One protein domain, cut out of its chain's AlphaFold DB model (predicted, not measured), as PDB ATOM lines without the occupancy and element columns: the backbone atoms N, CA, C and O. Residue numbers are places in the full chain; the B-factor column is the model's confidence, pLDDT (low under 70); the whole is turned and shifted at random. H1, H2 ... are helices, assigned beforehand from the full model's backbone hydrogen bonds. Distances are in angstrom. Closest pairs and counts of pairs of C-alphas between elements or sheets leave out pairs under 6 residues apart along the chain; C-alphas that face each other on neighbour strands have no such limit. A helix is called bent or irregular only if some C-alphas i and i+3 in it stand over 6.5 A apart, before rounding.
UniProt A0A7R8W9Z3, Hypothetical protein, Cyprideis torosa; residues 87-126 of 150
ATOM      1  N   THR A  87      23.827 -12.322  18.401       66.06
ATOM      2  CA  THR A  87      24.912 -13.166  18.953       66.06
ATOM      3  C   THR A  87      25.234 -12.836  20.398       66.06
ATOM      4  O   THR A  87      26.342 -13.102  20.861       66.06
ATOM      5  N   SER A  88      24.285 -12.253  21.125       74.38
ATOM      6  CA  SER A  88      24.377 -12.140  22.573       74.38
ATOM      7  C   SER A  88      24.753 -13.489  23.192       74.38
ATOM      8  O   SER A  88      24.376 -14.557  22.700       74.38
ATOM      9  N   THR A  89      25.501 -13.457  24.296       77.06
ATOM     10  CA  THR A  89      25.895 -14.672  25.025       77.06
ATOM     11  C   THR A  89      24.674 -15.515  25.400       77.06
ATOM     12  O   THR A  89      24.730 -16.737  25.320       77.06
ATOM     13  N   SER A  90      23.544 -14.878  25.718       81.94
ATOM     14  CA  SER A  90      22.254 -15.541  25.931       81.94
ATOM     15  C   SER A  90      21.769 -16.303  24.696       81.94
ATOM     16  O   SER A  90      21.444 -17.484  24.804       81.94
ATOM     17  N   SER A  91      21.774 -15.677  23.516       82.25
ATOM     18  CA  SER A  91      21.359 -16.320  22.261       82.25
ATOM     19  C   SER A  91      22.323 -17.434  21.838       82.25
ATOM     20  O   SER A  91      21.888 -18.471  21.328       82.25
ATOM     21  N   LEU A  92      23.619 -17.288  22.129       84.38
ATOM     22  CA  LEU A  92      24.617 -18.345  21.940       84.38
ATOM     23  C   LEU A  92      24.368 -19.541  22.865       84.38
ATOM     24  O   LEU A  92      24.339 -20.672  22.387       84.38
ATOM     25  N   ILE A  93      24.136 -19.317  24.161       88.88
ATOM     26  CA  ILE A  93      23.841 -20.392  25.124       88.88
ATOM     27  C   ILE A  93      22.572 -21.146  24.716       88.88
ATOM     28  O   ILE A  93      22.562 -22.377  24.723       88.88
ATOM     29  N   VAL A  94      21.523 -20.429  24.302       90.56
ATOM     30  CA  VAL A  94      20.288 -21.043  23.790       90.56
ATOM     31  C   VAL A  94      20.570 -21.878  22.540       90.56
ATOM     32  O   VAL A  94      20.086 -23.004  22.435       90.56
ATOM     33  N   SER A  95      21.392 -21.372  21.617       87.56
ATOM     34  CA  SER A  95      21.765 -22.089  20.392       87.56
ATOM     35  C   SER A  95      22.568 -23.360  20.686       87.56
ATOM     36  O   SER A  95      22.281 -24.406  20.109       87.56
ATOM     37  N   ILE A  96      23.520 -23.304  21.624       91.88
ATOM     38  CA  ILE A  96      24.302 -24.467  22.070       91.88
ATOM     39  C   ILE A  96      23.388 -25.493  22.739       91.88
ATOM     40  O   ILE A  96      23.426 -26.670  22.389       91.88
ATOM     41  N   SER A  97      22.532 -25.054  23.665       93.56
ATOM     42  CA  SER A  97      21.580 -25.933  24.346       93.56
ATOM     43  C   SER A  97      20.671 -26.645  23.343       93.56
ATOM     44  O   SER A  97      20.522 -27.865  23.396       93.56
ATOM     45  N   ARG A  98      20.145 -25.906  22.360       93.44
ATOM     46  CA  ARG A  98      19.318 -26.461  21.287       93.44
ATOM     47  C   ARG A  98      20.092 -27.439  20.403       93.44
ATOM     48  O   ARG A  98      19.545 -28.476  20.045       93.44
ATOM     49  N   ALA A  99      21.346 -27.145  20.066       93.00
ATOM     50  CA  ALA A  99      22.189 -28.048  19.285       93.00
ATOM     51  C   ALA A  99      22.449 -29.369  20.027       93.00
ATOM     52  O   ALA A  99      22.312 -30.438  19.437       93.00
ATOM     53  N   VAL A 100      22.748 -29.307  21.330       93.94
ATOM     54  CA  VAL A 100      22.931 -30.498  22.178       93.94
ATOM     55  C   VAL A 100      21.637 -31.304  22.277       93.94
ATOM     56  O   VAL A 100      21.677 -32.525  22.150       93.94
ATOM     57  N   GLN A 101      20.490 -30.643  22.448       93.50
ATOM     58  CA  GLN A 101      19.186 -31.308  22.453       93.50
ATOM     59  C   GLN A 101      18.898 -31.999  21.121       93.50
ATOM     60  O   GLN A 101      18.534 -33.166  21.118       93.50
ATOM     61  N   LEU A 102      19.100 -31.320  19.987       91.50
ATOM     62  CA  LEU A 102      18.908 -31.914  18.661       91.50
ATOM     63  C   LEU A 102      19.814 -33.129  18.450       91.50
ATOM     64  O   LEU A 102      19.356 -34.151  17.947       91.50
ATOM     65  N   PHE A 103      21.076 -33.034  18.871       86.50
ATOM     66  CA  PHE A 103      22.016 -34.145  18.796       86.50
ATOM     67  C   PHE A 103      21.579 -35.329  19.673       86.50
ATOM     68  O   PHE A 103      21.540 -36.460  19.195       86.50
ATOM     69  N   ALA A 104      21.198 -35.077  20.928       87.44
ATOM     70  CA  ALA A 104      20.739 -36.109  21.856       87.44
ATOM     71  C   ALA A 104      19.432 -36.771  21.391       87.44
ATOM     72  O   ALA A 104      19.326 -37.993  21.411       87.44
ATOM     73  N   THR A 105      18.465 -35.984  20.914       88.88
ATOM     74  CA  THR A 105      17.211 -36.496  20.350       88.88
ATOM     75  C   THR A 105      17.471 -37.321  19.093       88.88
ATOM     76  O   THR A 105      16.921 -38.408  18.955       88.88
ATOM     77  N   GLY A 106      18.346 -36.858  18.193       83.50
ATOM     78  CA  GLY A 106      18.739 -37.622  17.008       83.50
ATOM     79  C   GLY A 106      19.395 -38.959  17.367       83.50
ATOM     80  O   GLY A 106      19.089 -39.980  16.754       83.50
ATOM     81  N   LEU A 107      20.235 -38.974  18.407       79.81
ATOM     82  CA  LEU A 107      20.830 -40.195  18.946       79.81
ATOM     83  C   LEU A 107      19.771 -41.136  19.536       79.81
ATOM     84  O   LEU A 107      19.790 -42.326  19.240       79.81
ATOM     85  N   GLN A 108      18.835 -40.609  20.327       82.00
ATOM     86  CA  GLN A 108      17.743 -41.390  20.904       82.00
ATOM     87  C   GLN A 108      16.896 -42.047  19.805       82.00
ATOM     88  O   GLN A 108      16.724 -43.266  19.814       82.00
ATOM     89  N   MET A 109      16.451 -41.271  18.813       81.94
ATOM     90  CA  MET A 109      15.684 -41.783  17.672       81.94
ATOM     91  C   MET A 109      16.458 -42.861  16.905       81.94
ATOM     92  O   MET A 109      15.890 -43.876  16.510       81.94
ATOM     93  N   TYR A 110      17.766 -42.671  16.727       77.12
ATOM     94  CA  TYR A 110      18.621 -43.668  16.094       77.12
ATOM     95  C   TYR A 110      18.686 -44.969  16.910       77.12
ATOM     96  O   TYR A 110      18.621 -46.054  16.340       77.12
ATOM     97  N   THR A 111      18.793 -44.889  18.241       74.88
ATOM     98  CA  THR A 111      18.795 -46.086  19.104       74.88
ATOM     99  C   THR A 111      17.442 -46.801  19.145       74.88
ATOM    100  O   THR A 111      17.408 -48.029  19.190       74.88
ATOM    101  N   GLU A 112      16.335 -46.060  19.084       77.62
ATOM    102  CA  GLU A 112      14.976 -46.613  19.045       77.62
ATOM    103  C   GLU A 112      14.702 -47.360  17.728       77.62
ATOM    104  O   GLU A 112      14.180 -48.474  17.768       77.62
ATOM    105  N   ASP A 113      15.133 -46.812  16.583       74.06
ATOM    106  CA  ASP A 113      15.083 -47.491  15.274       74.06
ATOM    107  C   ASP A 113      15.877 -48.810  15.305       74.06
ATOM    108  O   ASP A 113      15.410 -49.842  14.827       74.06
ATOM    109  N   MET A 114      17.046 -48.814  15.953       67.19
ATOM    110  CA  MET A 114      17.924 -49.988  16.035       67.19
ATOM    111  C   MET A 114      17.364 -51.112  16.914       67.19
ATOM    112  O   MET A 114      17.492 -52.271  16.535       67.19
ATOM    113  N   ASN A 115      16.719 -50.803  18.045       62.88
ATOM    114  CA  ASN A 115      16.128 -51.807  18.949       62.88
ATOM    115  C   ASN A 115      14.963 -52.601  18.325       62.88
ATOM    116  O   ASN A 115      14.598 -53.657  18.839       62.88
ATOM    117  N   SER A 116      14.372 -52.107  17.233       60.03
ATOM    118  CA  SER A 116      13.304 -52.795  16.489       60.03
ATOM    119  C   SER A 116      13.817 -53.905  15.557       60.03
ATOM    120  O   SER A 116      13.047 -54.725  15.059       60.03
ATOM    121  N   THR A 117      15.132 -53.965  15.363       59.97
ATOM    122  CA  THR A 117      15.850 -54.975  14.587       59.97
ATOM    123  C   THR A 117      16.805 -55.706  15.527       59.97
ATOM    124  O   THR A 117      17.445 -55.059  16.344       59.97
ATOM    125  N   GLU A 118      16.927 -57.035  15.463       57.62
ATOM    126  CA  GLU A 118      17.868 -57.815  16.296       57.62
ATOM    127  C   GLU A 118      19.338 -57.516  15.933       57.62
ATOM    128  O   GLU A 118      20.063 -58.334  15.370       57.62
ATOM    129  N   ILE A 119      19.794 -56.299  16.209       57.50
ATOM    130  CA  ILE A 119      21.131 -55.817  15.904       57.50
ATOM    131  C   ILE A 119      21.981 -55.939  17.171       57.50
ATOM    132  O   ILE A 119      21.669 -55.407  18.233       57.50
ATOM    133  N   THR A 120      23.081 -56.677  17.050       59.03
ATOM    134  CA  THR A 120      24.018 -57.000  18.130       59.03
ATOM    135  C   THR A 120      24.703 -55.734  18.668       59.03
ATOM    136  O   THR A 120      25.018 -54.817  17.911       59.03
ATOM    137  N   THR A 121      25.051 -55.713  19.960       62.81
ATOM    138  CA  THR A 121      25.821 -54.653  20.660       62.81
ATOM    139  C   THR A 121      27.088 -54.176  19.932       62.81
ATOM    140  O   THR A 121      27.591 -53.088  20.208       62.81
ATOM    141  N   GLN A 122      27.611 -54.975  19.001       63.97
ATOM    142  CA  GLN A 122      28.760 -54.654  18.161       63.97
ATOM    143  C   GLN A 122      28.456 -53.578  17.104       63.97
ATOM    144  O   GLN A 122      29.249 -52.657  16.927       63.97
ATOM    145  N   ALA A 123      27.291 -53.625  16.458       63.97
ATOM    146  CA  ALA A 123      26.917 -52.646  15.438       63.97
ATOM    147  C   ALA A 123      26.644 -51.255  16.037       63.97
ATOM    148  O   ALA A 123      26.972 -50.246  15.418       63.97
ATOM    149  N   LEU A 124      26.153 -51.184  17.281       65.50
ATOM    150  CA  LEU A 124      26.040 -49.921  18.028       65.50
ATOM    151  C   LEU A 124      27.416 -49.292  18.322       65.50
ATOM    152  O   LEU A 124      27.571 -48.076  18.218       65.50
ATOM    153  N   LYS A 125      28.433 -50.108  18.638       64.19
ATOM    154  CA  LYS A 125      29.816 -49.635  18.858       64.19
ATOM    155  C   LYS A 125      30.480 -49.134  17.575       64.19
ATOM    156  O   LYS A 125      31.285 -48.209  17.629       64.19
ATOM    157  N   GLU A 126      30.155 -49.735  16.435       65.56
ATOM    158  CA  GLU A 126      30.681 -49.333  15.124       65.56
ATOM    159  C   GLU A 126      29.953 -48.109  14.544       65.56
ATOM    160  O   GLU A 126      30.571 -47.289  13.860       65.56
TER     161      GLU A 126
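AT A GLANCE: This is residues 87 to 126 of the 150 residues of the protein "Hypothetical protein" of Cyprideis torosa (UniProt A0A7R8W9Z3). One long helix, H1, makes nearly the whole length of the model, and at its far end the link folds back like a hook, with the short helix H2 set beside the last part of H1 and a gap between them. The printed part has 40 residues with two named helices, H1 then H2 along the chain, and no named strand; its class is all helix. The whole is an extended rod, with a radius of gyration of the C-alphas of 15.1 A and spans of 46 by 17 by 8 A.

HOW THE PARTS SIT: Begin with the longest helix, H1, residues 89 to 115; residues 96 to 109 within it stand free. From its last residue, look along residues 116 to 120, a tight link that leads to H2, residues 121 to 126. H1 and H2 are apart, but only just: their closest C-alphas are 8.3 A from each other. In the backbones of both H1 and H2, every O i to N i+4 pair is within hydrogen-bond range. Neither helix is bent.

IN THESE COORDINATES: Find C-alpha 89 at (25.895, -14.672, 25.025); from there H1 runs 38.9 A to C-alpha 115 at (16.128, -51.807, 18.949), with y falling along the way. H2 begins at C-alpha 121 and ends at C-alpha 126, at (30.681, -49.333, 15.124).

THE WHOLE: The two C-alphas farthest apart are those of Ser 88 and Glu 118, at 46.6 A. The printed part has no cut. In the B-factor column the mean pLDDT of the printed part is 77.2; look for values under 70 at residue 87 and at residues 114 to 126, of which 114 and 115 belong to H1 and 121 to 126 to H2.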